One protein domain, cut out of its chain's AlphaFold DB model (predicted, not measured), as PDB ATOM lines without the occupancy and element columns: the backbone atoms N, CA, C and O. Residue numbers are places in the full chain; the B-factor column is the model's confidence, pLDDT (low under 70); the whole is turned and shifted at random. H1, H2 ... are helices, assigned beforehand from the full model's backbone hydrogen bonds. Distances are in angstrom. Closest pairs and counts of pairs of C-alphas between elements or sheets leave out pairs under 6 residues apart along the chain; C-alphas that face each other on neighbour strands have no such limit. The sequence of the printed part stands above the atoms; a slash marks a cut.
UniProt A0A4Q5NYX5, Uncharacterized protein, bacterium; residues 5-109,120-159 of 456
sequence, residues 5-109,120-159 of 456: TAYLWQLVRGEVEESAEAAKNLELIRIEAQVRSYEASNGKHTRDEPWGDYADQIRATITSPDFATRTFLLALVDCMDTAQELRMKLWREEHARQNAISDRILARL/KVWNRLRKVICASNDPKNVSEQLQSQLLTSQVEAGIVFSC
ATOM      1  N   THR A   5    -110.325  50.481  27.509       91.38
ATOM      2  CA  THR A   5    -109.850  51.699  28.173       91.38
ATOM      3  C   THR A   5    -108.645  52.308  27.459       91.38
ATOM      4  O   THR A   5    -108.611  53.513  27.210       91.38
ATOM      5  N   ALA A   6    -107.652  51.485  27.111       91.81
ATOM      6  CA  ALA A   6    -106.432  51.938  26.459       91.81
ATOM      7  C   ALA A   6    -106.721  52.487  25.060       91.81
ATOM      8  O   ALA A   6    -106.204  53.549  24.720       91.81
ATOM      9  N   TYR A   7    -107.583  51.822  24.287       93.19
ATOM     10  CA  TYR A   7    -107.950  52.292  22.950       93.19
ATOM     11  C   TYR A   7    -108.737  53.591  22.973       93.19
ATOM     12  O   TYR A   7    -108.437  54.483  22.186       93.19
ATOM     13  N   LEU A   8    -109.690  53.743  23.896       93.56
ATOM     14  CA  LEU A   8    -110.415  55.003  24.054       93.56
ATOM     15  C   LEU A   8    -109.435  56.148  24.338       93.56
ATOM     16  O   LEU A   8    -109.447  57.164  23.646       93.56
ATOM     17  N   TRP A   9    -108.512  55.970  25.285       93.94
ATOM     18  CA  TRP A   9    -107.507  56.996  25.565       93.94
ATOM     19  C   TRP A   9    -106.536  57.232  24.407       93.94
ATOM     20  O   TRP A   9    -106.157  58.377  24.187       93.94
ATOM     21  N   GLN A  10    -106.132  56.197  23.669       92.56
ATOM     22  CA  GLN A  10    -105.276  56.341  22.486       92.56
ATOM     23  C   GLN A  10    -105.981  57.072  21.340       92.56
ATOM     24  O   GLN A  10    -105.346  57.884  20.675       92.56
ATOM     25  N   LEU A  11    -107.286  56.857  21.156       91.19
ATOM     26  CA  LEU A  11    -108.095  57.519  20.129       91.19
ATOM     27  C   LEU A  11    -108.110  59.045  20.290       91.19
ATOM     28  O   LEU A  11    -108.131  59.778  19.306       91.19
ATOM     29  N   VAL A  12    -108.135  59.528  21.533       89.88
ATOM     30  CA  VAL A  12    -108.237  60.965  21.838       89.88
ATOM     31  C   VAL A  12    -106.880  61.632  22.080       89.88
ATOM     32  O   VAL A  12    -106.820  62.821  22.395       89.88
ATOM     33  N   ARG A  13    -105.772  60.893  21.941       83.75
ATOM     34  CA  ARG A  13    -104.419  61.461  22.012       83.75
ATOM     35  C   ARG A  13    -104.068  62.187  20.715       83.75
ATOM     36  O   ARG A  13    -104.524  61.843  19.639       83.75
ATOM     37  N   GLY A  14    -103.190  63.184  20.809       67.44
ATOM     38  CA  GLY A  14    -102.766  63.989  19.653       67.44
ATOM     39  C   GLY A  14    -101.829  63.283  18.662       67.44
ATOM     40  O   GLY A  14    -101.392  63.908  17.696       67.44
ATOM     41  N   GLU A  15    -101.478  62.015  18.888       77.25
ATOM     42  CA  GLU A  15    -100.608  61.248  17.998       77.25
ATOM     43  C   GLU A  15    -101.449  60.534  16.932       77.25
ATOM     44  O   GLU A  15    -102.217  59.620  17.235       77.25
ATOM     45  N   VAL A  16    -101.308  60.958  15.670       72.25
ATOM     46  CA  VAL A  16    -102.119  60.463  14.537       72.25
ATOM     47  C   VAL A  16    -101.965  58.954  14.339       72.25
ATOM     48  O   VAL A  16    -102.939  58.281  14.012       72.25
ATOM     49  N   GLU A  17    -100.763  58.411  14.546       74.88
ATOM     50  CA  GLU A  17    -100.498  56.975  14.396       74.88
ATOM     51  C   GLU A  17    -101.155  56.149  15.509       74.88
ATOM     52  O   GLU A  17    -101.832  55.167  15.204       74.88
ATOM     53  N   GLU A  18    -101.028  56.570  16.774       82.38
ATOM     54  CA  GLU A  18    -101.706  55.908  17.899       82.38
ATOM     55  C   GLU A  18    -103.229  55.986  17.751       82.38
ATOM     56  O   GLU A  18    -103.919  54.985  17.947       82.38
ATOM     57  N   SER A  19    -103.751  57.146  17.338       83.44
ATOM     58  CA  SER A  19    -105.185  57.350  17.112       83.44
ATOM     59  C   SER A  19    -105.713  56.466  15.989       83.44
ATOM     60  O   SER A  19    -106.771  55.858  16.128       83.44
ATOM     61  N   ALA A  20    -104.965  56.349  14.887       81.81
ATOM     62  CA  ALA A  20    -105.354  55.514  13.758       81.81
ATOM     63  C   ALA A  20    -105.331  54.024  14.115       81.81
ATOM     64  O   ALA A  20    -106.204  53.273  13.680       81.81
ATOM     65  N   GLU A  21    -104.351  53.586  14.904       86.25
ATOM     66  CA  GLU A  21    -104.282  52.206  15.376       86.25
ATOM     67  C   GLU A  21    -105.400  51.903  16.380       86.25
ATOM     68  O   GLU A  21    -106.069  50.875  16.276       86.25
ATOM     69  N   ALA A  22    -105.678  52.818  17.309       88.94
ATOM     70  CA  ALA A  22    -106.808  52.698  18.222       88.94
ATOM     71  C   ALA A  22    -108.143  52.649  17.471       88.94
ATOM     72  O   ALA A  22    -108.975  51.795  17.767       88.94
ATOM     73  N   ALA A  23    -108.320  53.502  16.461       87.12
ATOM     74  CA  ALA A  23    -109.539  53.547  15.668       87.12
ATOM     75  C   ALA A  23    -109.792  52.234  14.911       87.12
ATOM     76  O   ALA A  23    -110.905  51.720  14.934       87.12
ATOM     77  N   LYS A  24    -108.750  51.631  14.324       88.12
ATOM     78  CA  LYS A  24    -108.852  50.297  13.704       88.12
ATOM     79  C   LYS A  24    -109.247  49.218  14.708       88.12
ATOM     80  O   LYS A  24    -110.060  48.356  14.399       88.12
ATOM     81  N   ASN A  25    -108.660  49.245  15.902       90.06
ATOM     82  CA  ASN A  25    -108.961  48.250  16.925       90.06
ATOM     83  C   ASN A  25    -110.396  48.388  17.456       90.06
ATOM     84  O   ASN A  25    -111.078  47.385  17.647       90.06
ATOM     85  N   LEU A  26    -110.878  49.617  17.634       89.94
ATOM     86  CA  LEU A  26    -112.270  49.899  17.986       89.94
ATOM     87  C   LEU A  26    -113.239  49.463  16.879       89.94
ATOM     88  O   LEU A  26    -114.246  48.814  17.165       89.94
ATOM     89  N   GLU A  27    -112.890  49.706  15.614       87.06
ATOM     90  CA  GLU A  27    -113.663  49.226  14.469       87.06
ATOM     91  C   GLU A  27    -113.762  47.691  14.442       87.06
ATOM     92  O   GLU A  27    -114.847  47.158  14.204       87.06
ATOM     93  N   LEU A  28    -112.675  46.973  14.747       87.88
ATOM     94  CA  LEU A  28    -112.691  45.510  14.866       87.88
ATOM     95  C   LEU A  28    -113.626  45.037  15.985       87.88
ATOM     96  O   LEU A  28    -114.442  44.146  15.752       87.88
ATOM     97  N   ILE A  29    -113.568  45.660  17.168       86.88
ATOM     98  CA  ILE A  29    -114.471  45.338  18.290       86.88
ATOM     99  C   ILE A  29    -115.932  45.558  17.880       86.88
ATOM    100  O   ILE A  29    -116.800  44.733  18.178       86.88
ATOM    101  N   ARG A  30    -116.214  46.647  17.161       86.31
ATOM    102  CA  ARG A  30    -117.553  46.946  16.647       86.31
ATOM    103  C   ARG A  30    -118.032  45.891  15.648       86.31
ATOM    104  O   ARG A  30    -119.169  45.439  15.759       86.31
ATOM    105  N   ILE A  31    -117.189  45.490  14.693       83.00
ATOM    106  CA  ILE A  31    -117.523  44.443  13.711       83.00
ATOM    107  C   ILE A  31    -117.816  43.120  14.425       83.00
ATOM    108  O   ILE A  31    -118.809  42.465  14.116       83.00
ATOM    109  N   GLU A  32    -117.006  42.743  15.416       82.00
ATOM    110  CA  GLU A  32    -117.251  41.539  16.217       82.00
ATOM    111  C   GLU A  32    -118.595  41.595  16.957       82.00
ATOM    112  O   GLU A  32    -119.319  40.598  16.985       82.00
ATOM    113  N   ALA A  33    -118.957  42.747  17.530       78.88
ATOM    114  CA  ALA A  33    -120.253  42.935  18.181       78.88
ATOM    115  C   ALA A  33    -121.419  42.791  17.190       78.88
ATOM    116  O   ALA A  33    -122.412  42.128  17.491       78.88
ATOM    117  N   GLN A  34    -121.276  43.343  15.984       74.88
ATOM    118  CA  GLN A  34    -122.290  43.245  14.936       74.88
ATOM    119  C   GLN A  34    -122.495  41.797  14.471       74.88
ATOM    120  O   GLN A  34    -123.635  41.356  14.325       74.88
ATOM    121  N   VAL A  35    -121.409  41.041  14.279       76.19
ATOM    122  CA  VAL A  35    -121.477  39.616  13.912       76.19
ATOM    123  C   VAL A  35    -122.193  38.814  14.998       76.19
ATOM    124  O   VAL A  35    -123.103  38.052  14.687       76.19
ATOM    125  N   ARG A  36    -121.854  39.026  16.276       73.50
ATOM    126  CA  ARG A  36    -122.517  38.329  17.391       73.50
ATOM    127  C   ARG A  36    -124.001  38.657  17.491       73.50
ATOM    128  O   ARG A  36    -124.796  37.754  17.728       73.50
ATOM    129  N   SER A  37    -124.368  39.925  17.309       69.00
ATOM    130  CA  SER A  37    -125.770  40.355  17.309       69.00
ATOM    131  C   SER A  37    -126.556  39.672  16.185       69.00
ATOM    132  O   SER A  37    -127.618  39.099  16.426       69.00
ATOM    133  N   TYR A  38    -125.981  39.627  14.979       66.31
ATOM    134  CA  TYR A  38    -126.566  38.940  13.826       66.31
ATOM    135  C   TYR A  38    -126.713  37.421  14.034       66.31
ATOM    136  O   TYR A  38    -127.739  36.832  13.687       66.31
ATOM    137  N   GLU A  39    -125.714  36.770  14.634       69.19
ATOM    138  CA  GLU A  39    -125.784  35.347  14.990       69.19
ATOM    139  C   GLU A  39    -126.856  35.085  16.061       69.19
ATOM    140  O   GLU A  39    -127.632  34.136  15.943       69.19
ATOM    141  N   ALA A  40    -126.939  35.938  17.086       66.69
ATOM    142  CA  ALA A  40    -127.902  35.809  18.179       66.69
ATOM    143  C   ALA A  40    -129.355  36.015  17.724       66.69
ATOM    144  O   ALA A  40    -130.268  35.407  18.286       66.69
ATOM    145  N   SER A  41    -129.579  36.829  16.690       62.16
ATOM    146  CA  SER A  41    -130.899  37.036  16.094       62.16
ATOM    147  C   SER A  41    -131.292  35.959  15.069       62.16
ATOM    148  O   SER A  41    -132.335  36.083  14.422       62.16
ATOM    149  N   ASN A  42    -130.498  34.884  14.924       59.66
ATOM    150  CA  ASN A  42    -130.661  33.848  13.895       59.66
ATOM    151  C   ASN A  42    -130.785  34.444  12.478       59.66
ATOM    152  O   ASN A  42    -131.614  33.998  11.683       59.66
ATOM    153  N   GLY A  43    -130.010  35.488  12.174       56.53
ATOM    154  CA  GLY A  43    -130.020  36.148  10.868       56.53
ATOM    155  C   GLY A  43    -131.220  37.064  10.605       56.53
ATOM    156  O   GLY A  43    -131.278  37.682   9.546       56.53
ATOM    157  N   LYS A  44    -132.158  37.218  11.552       48.12
ATOM    158  CA  LYS A  44    -133.236  38.209  11.433       48.12
ATOM    159  C   LYS A  44    -132.706  39.584  11.829       48.12
ATOM    160  O   LYS A  44    -132.245  39.770  12.954       48.12
ATOM    161  N   HIS A  45    -132.784  40.562  10.930       43.41
ATOM    162  CA  HIS A  45    -132.467  41.956  11.243       43.41
ATOM    163  C   HIS A  45    -133.494  42.524  12.237       43.41
ATOM    164  O   HIS A  45    -134.512  43.094  11.848       43.41
ATOM    165  N   THR A  46    -133.252  42.383  13.540       40.72
ATOM    166  CA  THR A  46    -133.968  43.184  14.534       40.72
ATOM    167  C   THR A  46    -133.478  44.621  14.409       40.72
ATOM    168  O   THR A  46    -132.282  44.891  14.468       40.72
ATOM    169  N   ARG A  47    -134.412  45.552  14.201       41.47
ATOM    170  CA  ARG A  47    -134.157  46.994  14.036       41.47
ATOM    171  C   ARG A  47    -133.592  47.668  15.298       41.47
ATOM    172  O   ARG A  47    -133.265  48.850  15.255       41.47
ATOM    173  N   ASP A  48    -133.488  46.920  16.393       42.16
ATOM    174  CA  ASP A  48    -132.936  47.363  17.664       42.16
ATOM    175  C   ASP A  48    -131.401  47.357  17.579       42.16
ATOM    176  O   ASP A  48    -130.770  46.307  17.594       42.16
ATOM    177  N   GLU A  49    -130.842  48.560  17.386       53.91
ATOM    178  CA  GLU A  49    -129.417  48.942  17.383       53.91
ATOM    179  C   GLU A  49    -128.417  47.793  17.089       53.91
ATOM    180  O   GLU A  49    -127.942  47.138  18.020       53.91
ATOM    181  N   PRO A  50    -127.970  47.604  15.825       51.16
ATOM    182  CA  PRO A  50    -127.024  46.543  15.424       51.16
ATOM    183  C   PRO A  50    -125.657  46.568  16.141       51.16
ATOM    184  O   PRO A  50    -124.817  45.699  15.921       51.16
ATOM    185  N   TRP A  51    -125.414  47.583  16.969       68.88
ATOM    186  CA  TRP A  51    -124.196  47.846  17.733       68.88
ATOM    187  C   TRP A  51    -124.484  48.122  19.221       68.88
ATOM    188  O   TRP A  51    -123.634  48.703  19.900       68.88
ATOM    189  N   GLY A  52    -125.650  47.716  19.743       73.31
ATOM    190  CA  GLY A  52    -126.034  47.896  21.151       73.31
ATOM    191  C   GLY A  52    -124.963  47.392  22.124       73.31
ATOM    192  O   GLY A  52    -124.495  48.156  22.964       73.31
ATOM    193  N   ASP A  53    -124.454  46.175  21.902       80.62
ATOM    194  CA  ASP A  53    -123.382  45.568  22.706       80.62
ATOM    195  C   ASP A  53    -122.079  46.384  22.706       80.62
ATOM    196  O   ASP A  53    -121.384  46.464  23.722       80.62
ATOM    197  N   TYR A  54    -121.713  46.979  21.567       87.50
ATOM    198  CA  TYR A  54    -120.530  47.838  21.460       87.50
ATOM    199  C   TYR A  54    -120.742  49.145  22.228       87.50
ATOM    200  O   TYR A  54    -119.890  49.568  23.013       87.50
ATOM    201  N   ALA A  55    -121.913  49.756  22.048       87.62
ATOM    202  CA  ALA A  55    -122.278  50.987  22.726       87.62
ATOM    203  C   ALA A  55    -122.365  50.794  24.252       87.62
ATOM    204  O   ALA A  55    -121.897  51.651  25.003       87.62
ATOM    205  N   ASP A  56    -122.897  49.660  24.717       88.75
ATOM    206  CA  ASP A  56    -122.945  49.281  26.133       88.75
ATOM    207  C   ASP A  56    -121.547  49.084  26.721       88.75
ATOM    208  O   ASP A  56    -121.271  49.580  27.813       88.75
ATOM    209  N   GLN A  57    -120.632  48.436  25.993       90.94
ATOM    210  CA  GLN A  57    -119.239  48.274  26.426       90.94
ATOM    211  C   GLN A  57    -118.511  49.615  26.565       90.94
ATOM    212  O   GLN A  57    -117.803  49.829  27.556       90.94
ATOM    213  N   ILE A  58    -118.702  50.536  25.615       93.62
ATOM    214  CA  ILE A  58    -118.157  51.898  25.702       93.62
ATOM    215  C   ILE A  58    -118.702  52.606  26.946       93.62
ATOM    216  O   ILE A  58    -117.917  53.103  27.758       93.62
ATOM    217  N   ARG A  59    -120.029  52.623  27.129       93.62
ATOM    218  CA  ARG A  59    -120.674  53.296  28.268       93.62
ATOM    219  C   ARG A  59    -120.228  52.703  29.603       93.62
ATOM    220  O   ARG A  59    -119.824  53.448  30.493       93.62
ATOM    221  N   ALA A  60    -120.204  51.376  29.728       92.44
ATOM    222  CA  ALA A  60    -119.745  50.684  30.934       92.44
ATOM    223  C   ALA A  60    -118.277  50.997  31.271       92.44
ATOM    224  O   ALA A  60    -117.927  51.163  32.438       92.44
ATOM    225  N   THR A  61    -117.418  51.121  30.256       94.38
ATOM    226  CA  THR A  61    -116.002  51.465  30.451       94.38
ATOM    227  C   THR A  61    -115.847  52.903  30.938       94.38
ATOM    228  O   THR A  61    -115.163  53.158  31.929       94.38
ATOM    229  N   ILE A  62    -116.523  53.845  30.275       93.75
ATOM    230  CA  ILE A  62    -116.406  55.280  30.557       93.75
ATOM    231  C   ILE A  62    -117.059  55.665  31.889       93.75
ATOM    232  O   ILE A  62    -116.631  56.635  32.510       93.75
ATOM    233  N   THR A  63    -118.069  54.919  32.339       92.19
ATOM    234  CA  THR A  63    -118.734  55.115  33.641       92.19
ATOM    235  C   THR A  63    -118.059  54.365  34.791       92.19
ATOM    236  O   THR A  63    -118.481  54.499  35.942       92.19
ATOM    237  N   SER A  64    -117.008  53.584  34.517       92.88
ATOM    238  CA  SER A  64    -116.286  52.877  35.572       92.88
ATOM    239  C   SER A  64    -115.602  53.862  36.541       92.88
ATOM    240  O   SER A  64    -115.106  54.904  36.107       92.88
ATOM    241  N   PRO A  65    -115.537  53.558  37.855       89.44
ATOM    242  CA  PRO A  65    -115.020  54.495  38.861       89.44
ATOM    243  C   PRO A  65    -113.582  54.976  38.628       89.44
ATOM    244  O   PRO A  65    -113.226  56.074  39.049       89.44
ATOM    245  N   ASP A  66    -112.763  54.155  37.969       88.88
ATOM    246  CA  ASP A  66    -111.350  54.438  37.711       88.88
ATOM    247  C   ASP A  66    -111.125  55.199  36.391       88.88
ATOM    248  O   ASP A  66    -110.000  55.598  36.077       88.88
ATOM    249  N   PHE A  67    -112.183  55.426  35.607       93.56
ATOM    250  CA  PHE A  67    -112.106  56.124  34.332       93.56
ATOM    251  C   PHE A  67    -112.374  57.622  34.512       93.56
ATOM    252  O   PHE A  67    -113.406  58.043  35.029       93.56
ATOM    253  N   ALA A  68    -111.456  58.471  34.042       95.38
ATOM    254  CA  ALA A  68    -111.613  59.926  34.112       95.38
ATOM    255  C   ALA A  68    -112.582  60.446  33.026       95.38
ATOM    256  O   ALA A  68    -112.161  61.097  32.067       95.38
ATOM    257  N   THR A  69    -113.881  60.168  33.187       95.62
ATOM    258  CA  THR A  69    -114.955  60.423  32.207       95.62
ATOM    259  C   THR A  69    -114.917  61.835  31.643       95.62
ATOM    260  O   THR A  69    -114.776  62.015  30.439       95.62
ATOM    261  N   ARG A  70    -114.980  62.859  32.502       95.56
ATOM    262  CA  ARG A  70    -115.029  64.255  32.045       95.56
ATOM    263  C   ARG A  70    -113.806  64.628  31.206       95.56
ATOM    264  O   ARG A  70    -113.942  65.278  30.175       95.56
ATOM    265  N   THR A  71    -112.620  64.207  31.637       96.12
ATOM    266  CA  THR A  71    -111.366  64.475  30.922       96.12
ATOM    267  C   THR A  71    -111.356  63.799  29.557       96.12
ATOM    268  O   THR A  71    -110.988  64.432  28.571       96.12
ATOM    269  N   PHE A  72    -111.798  62.543  29.491       96.38
ATOM    270  CA  PHE A  72    -111.917  61.816  28.233       96.38
ATOM    271  C   PHE A  72    -112.905  62.488  27.278       96.38
ATOM    272  O   PHE A  72    -112.583  62.681  26.114       96.38
ATOM    273  N   LEU A  73    -114.082  62.888  27.764       95.50
ATOM    274  CA  LEU A  73    -115.122  63.496  26.932       95.50
ATOM    275  C   LEU A  73    -114.696  64.843  26.343       95.50
ATOM    276  O   LEU A  73    -114.957  65.101  25.169       95.50
ATOM    277  N   LEU A  74    -113.993  65.671  27.121       93.81
ATOM    278  CA  LEU A  74    -113.383  66.895  26.599       93.81
ATOM    279  C   LEU A  74    -112.354  66.575  25.508       93.81
ATOM    280  O   LEU A  74    -112.413  67.153  24.428       93.81
ATOM    281  N   ALA A  75    -111.472  65.600  25.751       93.44
ATOM    282  CA  ALA A  75    -110.474  65.181  24.767       93.44
ATOM    283  C   ALA A  75    -111.106  64.574  23.502       93.44
ATOM    284  O   ALA A  75    -110.609  64.795  22.403       93.44
ATOM    285  N   LEU A  76    -112.217  63.845  23.629       92.81
ATOM    286  CA  LEU A  76    -112.965  63.275  22.509       92.81
ATOM    287  C   LEU A  76    -113.535  64.372  21.611       92.81
ATOM    288  O   LEU A  76    -113.391  64.326  20.388       92.81
ATOM    289  N   VAL A  77    -114.158  65.372  22.230       89.38
ATOM    290  CA  VAL A  77    -114.689  66.545  21.540       89.38
ATOM    291  C   VAL A  77    -113.570  67.321  20.831       89.38
ATOM    292  O   VAL A  77    -113.685  67.599  19.634       89.38
ATOM    293  N   ASP A  78    -112.463  67.586  21.523       87.69
ATOM    294  CA  ASP A  78    -111.309  68.293  20.956       87.69
ATOM    295  C   ASP A  78    -110.628  67.487  19.832       87.69
ATOM    296  O   ASP A  78    -110.175  68.058  18.834       87.69
ATOM    297  N   CYS A  79    -110.589  66.156  19.946       86.62
ATOM    298  CA  CYS A  79    -110.070  65.258  18.914       86.62
ATOM    299  C   CYS A  79    -110.895  65.366  17.624       86.62
ATOM    300  O   CYS A  79    -110.330  65.550  16.541       86.62
ATOM    301  N   MET A  80    -112.228  65.340  17.725       83.38
ATOM    302  CA  MET A  80    -113.109  65.504  16.563       83.38
ATOM    303  C   MET A  80    -112.901  66.849  15.851       83.38
ATOM    304  O   MET A  80    -112.913  66.895  14.614       83.38
ATOM    305  N   ASP A  81    -112.702  67.924  16.616       80.00
ATOM    306  CA  ASP A  81    -112.435  69.265  16.090       80.00
ATOM    307  C   ASP A  81    -111.069  69.332  15.398       80.00
ATOM    308  O   ASP A  81    -110.974  69.724  14.230       80.00
ATOM    309  N   THR A  82    -110.026  68.852  16.071       79.50
ATOM    310  CA  THR A  82    -108.650  68.834  15.554       79.50
ATOM    311  C   THR A  82    -108.546  68.010  14.269       79.50
ATOM    312  O   THR A  82    -107.950  68.454  13.282       79.50
ATOM    313  N   ALA A  83    -109.171  66.829  14.232       77.25
ATOM    314  CA  ALA A  83    -109.190  65.972  13.049       77.25
ATOM    315  C   ALA A  83    -109.886  66.657  11.862       77.25
ATOM    316  O   ALA A  83    -109.419  66.570  10.720       77.25
ATOM    317  N   GLN A  84    -110.977  67.388  12.117       76.19
ATOM    318  CA  GLN A  84    -111.684  68.133  11.079       76.19
ATOM    319  C   GLN A  84    -110.858  69.309  10.543       76.19
ATOM    320  O   GLN A  84    -110.817  69.520   9.327       76.19
ATOM    321  N   GLU A  85    -110.195  70.070  11.410       78.75
ATOM    322  CA  GLU A  85    -109.325  71.177  11.003       78.75
ATOM    323  C   GLU A  85    -108.137  70.690  10.174       78.75
ATOM    324  O   GLU A  85    -107.858  71.242   9.103       78.75
ATOM    325  N   LEU A  86    -107.479  69.618  10.621       75.88
ATOM    326  CA  LEU A  86    -106.354  69.019   9.913       75.88
ATOM    327  C   LEU A  86    -106.778  68.509   8.531       75.88
ATOM    328  O   LEU A  86    -106.119  68.815   7.535       75.88
ATOM    329  N   ARG A  87    -107.928  67.830   8.437       75.38
ATOM    330  CA  ARG A  87    -108.519  67.412   7.157       75.38
ATOM    331  C   ARG A  87    -108.737  68.597   6.212       75.38
ATOM    332  O   ARG A  87    -108.382  68.514   5.036       75.38
ATOM    333  N   MET A  88    -109.300  69.703   6.704       75.62
ATOM    334  CA  MET A  88    -109.542  70.902   5.889       75.62
ATOM    335  C   MET A  88    -108.243  71.590   5.459       75.62
ATOM    336  O   MET A  88    -108.155  72.070   4.327       75.62
ATOM    337  N   LYS A  89    -107.231  71.641   6.332       79.75
ATOM    338  CA  LYS A  89    -105.906  72.184   6.006       79.75
ATOM    339  C   LYS A  89    -105.264  71.403   4.859       79.75
ATOM    340  O   LYS A  89    -104.872  72.007   3.864       79.75
ATOM    341  N   LEU A  90    -105.224  70.079   4.973       72.56
ATOM    342  CA  LEU A  90    -104.636  69.199   3.962       72.56
ATOM    343  C   LEU A  90    -105.362  69.298   2.619       72.56
ATOM    344  O   LEU A  90    -104.726  69.352   1.571       72.56
ATOM    345  N   TRP A  91    -106.694  69.389   2.648       72.06
ATOM    346  CA  TRP A  91    -107.493  69.597   1.442       72.06
ATOM    347  C   TRP A  91    -107.115  70.899   0.714       72.06
ATOM    348  O   TRP A  91    -106.939  70.898  -0.504       72.06
ATOM    349  N   ARG A  92    -106.901  72.001   1.452       77.50
ATOM    350  CA  ARG A  92    -106.443  73.279   0.874       77.50
ATOM    351  C   ARG A  92    -105.027  73.191   0.302       77.50
ATOM    352  O   ARG A  92    -104.783  73.734  -0.773       77.50
ATOM    353  N   GLU A  93    -104.102  72.546   1.013       78.19
ATOM    354  CA  GLU A  93    -102.714  72.364   0.559       78.19
ATOM    355  C   GLU A  93    -102.651  71.567  -0.750       78.19
ATOM    356  O   GLU A  93    -101.940  71.957  -1.680       78.19
ATOM    357  N   GLU A  94    -103.446  70.503  -0.863       71.50
ATOM    358  CA  GLU A  94    -103.510  69.698  -2.080       71.50
ATOM    359  C   GLU A  94    -104.147  70.465  -3.246       71.50
ATOM    360  O   GLU A  94    -103.603  70.467  -4.352       71.50
ATOM    361  N   HIS A  95    -105.235  71.204  -3.011       73.00
ATOM    362  CA  HIS A  95    -105.804  72.084  -4.037       73.00
ATOM    363  C   HIS A  95    -104.799  73.137  -4.516       73.00
ATOM    364  O   HIS A  95    -104.690  73.393  -5.715       73.00
ATOM    365  N   ALA A  96    -104.010  73.720  -3.609       80.31
ATOM    366  CA  ALA A  96    -102.957  74.662  -3.980       80.31
ATOM    367  C   ALA A  96    -101.859  73.993  -4.827       80.31
ATOM    368  O   ALA A  96    -101.418  74.560  -5.832       80.31
ATOM    369  N   ARG A  97    -101.448  72.769  -4.470       77.44
ATOM    370  CA  ARG A  97    -100.493  71.969  -5.251       77.44
ATOM    371  C   ARG A  97    -101.016  71.690  -6.660       77.44
ATOM    372  O   ARG A  97    -100.273  71.846  -7.632       77.44
ATOM    373  N   GLN A  98    -102.272  71.287  -6.781       71.75
ATOM    374  CA  GLN A  98    -102.910  70.968  -8.056       71.75
ATOM    375  C   GLN A  98    -103.106  72.208  -8.929       71.75
ATOM    376  O   GLN A  98    -102.808  72.150 -10.122       71.75
ATOM    377  N   ASN A  99    -103.482  73.347  -8.342       78.81
ATOM    378  CA  ASN A  99    -103.523  74.630  -9.046       78.81
ATOM    379  C   ASN A  99    -102.146  74.998  -9.619       78.81
ATOM    380  O   ASN A  99    -102.037  75.292 -10.805       78.81
ATOM    381  N   ALA A 100    -101.069  74.844  -8.840       82.88
ATOM    382  CA  ALA A 100     -99.712  75.096  -9.332       82.88
ATOM    383  C   ALA A 100     -99.292  74.150 -10.480       82.88
ATOM    384  O   ALA A 100     -98.512  74.532 -11.358       82.88
ATOM    385  N   ILE A 101     -99.783  72.904 -10.494       80.69
ATOM    386  CA  ILE A 101     -99.567  71.964 -11.606       80.69
ATOM    387  C   ILE A 101    -100.351  72.412 -12.843       80.69
ATOM    388  O   ILE A 101     -99.780  72.441 -13.936       80.69
ATOM    389  N   SER A 102    -101.617  72.790 -12.677       79.69
ATOM    390  CA  SER A 102    -102.464  73.333 -13.744       79.69
ATOM    391  C   SER A 102    -101.840  74.572 -14.388       79.69
ATOM    392  O   SER A 102    -101.715  74.617 -15.613       79.69
ATOM    393  N   ASP A 103    -101.325  75.507 -13.587       83.69
ATOM    394  CA  ASP A 103    -100.641  76.714 -14.069       83.69
ATOM    395  C   ASP A 103     -99.396  76.373 -14.900       83.69
ATOM    396  O   ASP A 103     -99.178  76.931 -15.976       83.69
ATOM    397  N   ARG A 104     -98.593  75.390 -14.465       86.06
ATOM    398  CA  ARG A 104     -97.421  74.914 -15.228       86.06
ATOM    399  C   ARG A 104     -97.802  74.226 -16.536       86.06
ATOM    400  O   ARG A 104     -97.027  74.270 -17.490       86.06
ATOM    401  N   ILE A 105     -98.942  73.538 -16.573       82.81
ATOM    402  CA  ILE A 105     -99.459  72.894 -17.785       82.81
ATOM    403  C   ILE A 105     -99.940  73.960 -18.776       82.81
ATOM    404  O   ILE A 105     -99.588  73.879 -19.953       82.81
ATOM    405  N   LEU A 106    -100.667  74.973 -18.297       81.12
ATOM    406  CA  LEU A 106    -101.145  76.104 -19.099       81.12
ATOM    407  C   LEU A 106    -100.003  76.977 -19.629       81.12
ATOM    408  O   LEU A 106    -100.043  77.379 -20.788       81.12
ATOM    409  N   ALA A 107     -98.943  77.190 -18.843       84.19
ATOM    410  CA  ALA A 107     -97.767  77.971 -19.241       84.19
ATOM    411  C   ALA A 107     -96.998  77.399 -20.453       84.19
ATOM    412  O   ALA A 107     -96.095  78.051 -20.973       84.19
ATOM    413  N   ARG A 108     -97.325  76.181 -20.907       78.19
ATOM    414  CA  ARG A 108     -96.750  75.564 -22.116       78.19
ATOM    415  C   ARG A 108     -97.452  75.983 -23.409       78.19
ATOM    416  O   ARG A 108     -96.969  75.622 -24.477       78.19
ATOM    417  N   LEU A 109     -98.576  76.689 -23.319       77.75
ATOM    418  CA  LEU A 109     -99.280  77.241 -24.472       77.75
ATOM    419  C   LEU A 109     -98.762  78.647 -24.781       77.75
ATOM    420  O   LEU A 109     -98.690  79.499 -23.897       77.75
ATOM    421  N   LYS A 120    -103.907  68.371 -26.554       78.75
ATOM    422  CA  LYS A 120    -103.065  67.594 -25.623       78.75
ATOM    423  C   LYS A 120    -102.931  68.264 -24.256       78.75
ATOM    424  O   LYS A 120    -102.992  67.575 -23.234       78.75
ATOM    425  N   VAL A 121    -102.758  69.586 -24.221       81.12
ATOM    426  CA  VAL A 121    -102.715  70.368 -22.975       81.12
ATOM    427  C   VAL A 121    -104.071  70.328 -22.275       81.12
ATOM    428  O   VAL A 121    -104.112  70.011 -21.088       81.12
ATOM    429  N   TRP A 122    -105.173  70.520 -23.004       75.06
ATOM    430  CA  TRP A 122    -106.527  70.421 -22.453       75.06
ATOM    431  C   TRP A 122    -106.829  69.048 -21.863       75.06
ATOM    432  O   TRP A 122    -107.334  68.957 -20.750       75.06
ATOM    433  N   ASN A 123    -106.454  67.966 -22.548       75.00
ATOM    434  CA  ASN A 123    -106.631  66.613 -22.020       75.00
ATOM    435  C   ASN A 123    -105.827  66.359 -20.739       75.00
ATOM    436  O   ASN A 123    -106.284  65.629 -19.858       75.00
ATOM    437  N   ARG A 124    -104.635  66.954 -20.613       76.88
ATOM    438  CA  ARG A 124    -103.833  66.882 -19.383       76.88
ATOM    439  C   ARG A 124    -104.437  67.725 -18.266       76.88
ATOM    440  O   ARG A 124    -104.543  67.228 -17.151       76.88
ATOM    441  N   LEU A 125    -104.875  68.943 -18.573       77.12
ATOM    442  CA  LEU A 125    -105.523  69.833 -17.614       77.12
ATOM    443  C   LEU A 125    -106.827  69.221 -17.088       77.12
ATOM    444  O   LEU A 125    -107.033  69.181 -15.884       77.12
ATOM    445  N   ARG A 126    -107.645  68.632 -17.971       75.56
ATOM    446  CA  ARG A 126    -108.870  67.905 -17.607       75.56
ATOM    447  C   ARG A 126    -108.592  66.805 -16.587       75.56
ATOM    448  O   ARG A 126    -109.324  66.691 -15.618       75.56
ATOM    449  N   LYS A 127    -107.521  66.023 -16.761       73.75
ATOM    450  CA  LYS A 127    -107.141  64.978 -15.793       73.75
ATOM    451  C   LYS A 127    -106.766  65.554 -14.425       73.75
ATOM    452  O   LYS A 127    -107.129  64.961 -13.420       73.75
ATOM    453  N   VAL A 128    -106.077  66.697 -14.386       68.62
ATOM    454  CA  VAL A 128    -105.697  67.365 -13.127       68.62
ATOM    455  C   VAL A 128    -106.907  68.013 -12.446       68.62
ATOM    456  O   VAL A 128    -107.063  67.859 -11.243       68.62
ATOM    457  N   ILE A 129    -107.799  68.661 -13.201       66.50
ATOM    458  CA  ILE A 129    -109.024  69.292 -12.675       66.50
ATOM    459  C   ILE A 129    -110.038  68.240 -12.194       66.50
ATOM    460  O   ILE A 129    -110.662  68.391 -11.148       66.50
ATOM    461  N   CYS A 130    -110.207  67.138 -12.930       63.81
ATOM    462  CA  CYS A 130    -111.062  66.038 -12.478       63.81
ATOM    463  C   CYS A 130    -110.501  65.373 -11.214       63.81
ATOM    464  O   CYS A 130    -111.278  64.975 -10.355       63.81
ATOM    465  N   ALA A 131    -109.174  65.294 -11.079       59.25
ATOM    466  CA  ALA A 131    -108.542  64.856  -9.843       59.25
ATOM    467  C   ALA A 131    -108.768  65.880  -8.711       59.25
ATOM    468  O   ALA A 131    -109.092  65.493  -7.593       59.25
ATOM    469  N   SER A 132    -108.695  67.187  -8.970       53.91
ATOM    470  CA  SER A 132    -108.834  68.189  -7.906       53.91
ATOM    471  C   SER A 132    -110.206  68.248  -7.254       53.91
ATOM    472  O   SER A 132    -110.299  68.536  -6.072       53.91
ATOM    473  N   ASN A 133    -111.271  67.920  -7.976       55.28
ATOM    474  CA  ASN A 133    -112.603  67.843  -7.374       55.28
ATOM    475  C   ASN A 133    -112.832  66.555  -6.569       55.28
ATOM    476  O   ASN A 133    -113.875  66.429  -5.930       55.28
ATOM    477  N   ASP A 134    -111.881  65.614  -6.582       54.22
ATOM    478  CA  ASP A 134    -111.970  64.395  -5.794       54.22
ATOM    479  C   ASP A 134    -111.378  64.626  -4.392       54.22
ATOM    480  O   ASP A 134    -110.158  64.791  -4.240       54.22
ATOM    481  N   PRO A 135    -112.207  64.612  -3.331       51.78
ATOM    482  CA  PRO A 135    -111.728  64.693  -1.963       51.78
ATOM    483  C   PRO A 135    -110.815  63.527  -1.561       51.78
ATOM    484  O   PRO A 135    -110.364  63.558  -0.425       51.78
ATOM    485  N   LYS A 136    -110.508  62.553  -2.432       51.66
ATOM    486  CA  LYS A 136    -109.542  61.452  -2.236       51.66
ATOM    487  C   LYS A 136    -108.058  61.793  -2.514       51.66
ATOM    488  O   LYS A 136    -107.216  60.906  -2.472       51.66
ATOM    489  N   ASN A 137    -107.723  63.049  -2.844       51.38
ATOM    490  CA  ASN A 137    -106.374  63.410  -3.329       51.38
ATOM    491  C   ASN A 137    -105.366  63.978  -2.310       51.38
ATOM    492  O   ASN A 137    -104.215  64.208  -2.675       51.38
ATOM    493  N   VAL A 138    -105.721  64.173  -1.034       57.97
ATOM    494  CA  VAL A 138    -104.675  64.206   0.019       57.97
ATOM    495  C   VAL A 138    -104.043  62.810   0.036       57.97
ATOM    496  O   VAL A 138    -104.715  61.859  -0.354       57.97
ATOM    497  N   SER A 139    -102.775  62.656   0.448       61.38
ATOM    498  CA  SER A 139    -102.130  61.335   0.413       61.38
ATOM    499  C   SER A 139    -103.055  60.266   1.002       61.38
ATOM    500  O   SER A 139    -103.538  60.394   2.127       61.38
ATOM    501  N   GLU A 140    -103.333  59.236   0.206       62.22
ATOM    502  CA  GLU A 140    -104.336  58.203   0.495       62.22
ATOM    503  C   GLU A 140    -104.120  57.574   1.886       62.22
ATOM    504  O   GLU A 140    -105.058  57.274   2.623       62.22
ATOM    505  N   GLN A 141    -102.854  57.491   2.298       60.44
ATOM    506  CA  GLN A 141    -102.426  57.038   3.616       60.44
ATOM    507  C   GLN A 141    -102.830  57.986   4.761       60.44
ATOM    508  O   GLN A 141    -103.310  57.529   5.791       60.44
ATOM    509  N   LEU A 142    -102.676  59.301   4.599       62.06
ATOM    510  CA  LEU A 142    -103.036  60.279   5.632       62.06
ATOM    511  C   LEU A 142    -104.554  60.497   5.679       62.06
ATOM    512  O   LEU A 142    -105.129  60.702   6.746       62.06
ATOM    513  N   GLN A 143    -105.212  60.418   4.521       65.44
ATOM    514  CA  GLN A 143    -106.665  60.464   4.414       65.44
ATOM    515  C   GLN A 143    -107.342  59.280   5.073       65.44
ATOM    516  O   GLN A 143    -108.265  59.493   5.853       65.44
ATOM    517  N   SER A 144    -106.887  58.061   4.781       67.00
ATOM    518  CA  SER A 144    -107.417  56.861   5.429       67.00
ATOM    519  C   SER A 144    -107.229  56.943   6.944       67.00
ATOM    520  O   SER A 144    -108.202  56.813   7.674       67.00
ATOM    521  N   GLN A 145    -106.035  57.290   7.430       69.56
ATOM    522  CA  GLN A 145    -105.757  57.386   8.870       69.56
ATOM    523  C   GLN A 145    -106.595  58.451   9.604       69.56
ATOM    524  O   GLN A 145    -107.190  58.163  10.649       69.56
ATOM    525  N   LEU A 146    -106.667  59.679   9.075       70.00
ATOM    526  CA  LEU A 146    -107.420  60.767   9.713       70.00
ATOM    527  C   LEU A 146    -108.928  60.556   9.623       70.00
ATOM    528  O   LEU A 146    -109.647  60.882  10.566       70.00
ATOM    529  N   LEU A 147    -109.410  60.013   8.503       71.94
ATOM    530  CA  LEU A 147    -110.826  59.720   8.339       71.94
ATOM    531  C   LEU A 147    -111.258  58.612   9.298       71.94
ATOM    532  O   LEU A 147    -112.261  58.801   9.975       71.94
ATOM    533  N   THR A 148    -110.491  57.523   9.428       81.00
ATOM    534  CA  THR A 148    -110.799  56.440  10.378       81.00
ATOM    535  C   THR A 148    -110.839  56.961  11.815       81.00
ATOM    536  O   THR A 148    -111.814  56.713  12.516       81.00
ATOM    537  N   SER A 149    -109.862  57.772  12.232       83.31
ATOM    538  CA  SER A 149    -109.835  58.338  13.594       83.31
ATOM    539  C   SER A 149    -111.009  59.291  13.858       83.31
ATOM    540  O   SER A 149    -111.663  59.211  14.895       83.31
ATOM    541  N   GLN A 150    -111.325  60.172  12.902       83.12
ATOM    542  CA  GLN A 150    -112.456  61.098  13.014       83.12
ATOM    543  C   GLN A 150    -113.806  60.364  13.045       83.12
ATOM    544  O   GLN A 150    -114.714  60.763  13.777       83.12
ATOM    545  N   VAL A 151    -113.958  59.341  12.202       83.00
ATOM    546  CA  VAL A 151    -115.169  58.521  12.124       83.00
ATOM    547  C   VAL A 151    -115.354  57.767  13.431       83.00
ATOM    548  O   VAL A 151    -116.433  57.860  14.010       83.00
ATOM    549  N   GLU A 152    -114.304  57.126  13.941       88.94
ATOM    550  CA  GLU A 152    -114.382  56.377  15.192       88.94
ATOM    551  C   GLU A 152    -114.663  57.287  16.389       88.94
ATOM    552  O   GLU A 152    -115.541  56.982  17.188       88.94
ATOM    553  N   ALA A 153    -114.041  58.467  16.470       90.25
ATOM    554  CA  ALA A 153    -114.385  59.456  17.494       90.25
ATOM    555  C   ALA A 153    -115.867  59.880  17.420       90.25
ATOM    556  O   ALA A 153    -116.531  60.018  18.448       90.25
ATOM    557  N   GLY A 154    -116.409  60.033  16.207       87.50
ATOM    558  CA  GLY A 154    -117.829  60.313  15.994       87.50
ATOM    559  C   GLY A 154    -118.756  59.161  16.396       87.50
ATOM    560  O   GLY A 154    -119.831  59.418  16.933       87.50
ATOM    561  N   ILE A 155    -118.343  57.912  16.168       87.75
ATOM    562  CA  ILE A 155    -119.087  56.707  16.573       87.75
ATOM    563  C   ILE A 155    -119.063  56.552  18.092       87.75
ATOM    564  O   ILE A 155    -120.105  56.335  18.707       87.75
ATOM    565  N   VAL A 156    -117.898  56.713  18.722       92.31
ATOM    566  CA  VAL A 156    -117.792  56.708  20.185       92.31
ATOM    567  C   VAL A 156    -118.702  57.791  20.758       92.31
ATOM    568  O   VAL A 156    -119.484  57.500  21.657       92.31
ATOM    569  N   PHE A 157    -118.696  59.004  20.190       92.25
ATOM    570  CA  PHE A 157    -119.592  60.084  20.607       92.25
ATOM    571  C   PHE A 157    -121.082  59.723  20.463       92.25
ATOM    572  O   PHE A 157    -121.866  59.995  21.374       92.25
ATOM    573  N   SER A 158    -121.489  59.071  19.367       89.06
ATOM    574  CA  SER A 158    -122.885  58.653  19.161       89.06
ATOM    575  C   SER A 158    -123.333  57.515  20.086       89.06
ATOM    576  O   SER A 158    -124.535  57.307  20.249       89.06
ATOM    577  N   CYS A 159    -122.405  56.823  20.754       90.75
ATOM    578  CA  CYS A 159    -122.721  55.825  21.776       90.75
ATOM    579  C   CYS A 159    -123.072  56.446  23.145       90.75
ATOM    580  O   CYS A 159    -123.780  55.819  23.934       90.75
TER     581      CYS A 159
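This is residues 5 to 109 and 120 to 159 of the 456 residues of an uncharacterized protein of bacterium (UniProt A0A4Q5NYX5). One very long helix, H4, makes the longest axis, with H5 and H6 following one another back along it; at the H6 end, H2 crosses H6 away from H4, the short H1 packs on the first part of H2, and H3 lies across the last residues of H6. The whole is a loose, flat assembly with a thin two-helix arm of H5 and the last part of H4. The printed part has 145 residues with six named helices, H1 to H6 in order, and no named strand; the class is all helix. The radius of gyration of the C-alphas is 20.6 A, and the spans are 67 by 39 by 20 A.

Begin with H4, residues 69 to 106. Its residues 95 to 106 alone touch H5, residues 120 to 132, at a shallow tilt of 6 degrees, opposite ways; the closest C-alphas, of Ser 102 and Leu 125, are 6.0 A apart. Go back to its residues 76 to 87, which alone touch H6, residues 140 to 159, at a shallow tilt of 30 degrees, opposite ways; there the closest C-alphas, of Met 80 and Gln 150, are 5.7 A apart. Residues 145 to 153 of H6 touch residues 16 to 27 of H2, which is residues 16 to 40, at a steep tilt of 55 degrees, the same way; the closest C-alphas are those of Ala 23 and Ser 149, 5.2 A. H2 and H6 are the hubs, touching 3 helices each. Residues 18 to 26 of H2 touch H1, residues 5 to 11, at a steep tilt of 55 degrees, with the C-alphas of Leu 11 and Ser 19 closest at 4.2 A. H3, residues 52 to 62, touches residues 156 to 159 of H6, about perpendicular at 85 degrees, with the C-alphas of Ala 55 and Cys 159 closest at 5.0 A. H3 also touches residues 29 to 37 of H2, the C-alphas of Arg 30 and Tyr 54 being closest at 5.7 A. H2 and H4 are apart, and so are H5 and H6. In H1 to H6 every O i to N i+4 pair is within hydrogen-bond range.

Find C-alpha 69 at (-114.955, 60.423, 32.207); from there H4 runs 55.4 A to C-alpha 106 at (-101.145, 76.104, -19.099). H2 measures 35.9 A, H6 28.2 A, H5 18.6 A, H3 15.4 A and H1 10.1 A. H6 ends at C-alpha 159, at (-122.721, 55.825, 21.776).

The farthest C-alphas, of Pro 65 and Leu 109, are 69.1 A apart. Residues 110 to 119 are not printed, and C-alphas 109 and 120 are 10.4 A apart across the cut. The link H2 to H3, 11 residues, is long. Mean pLDDT of the printed part is 78.2; residue 14, residues 37 to 51 and residues 128 to 145 are under 70.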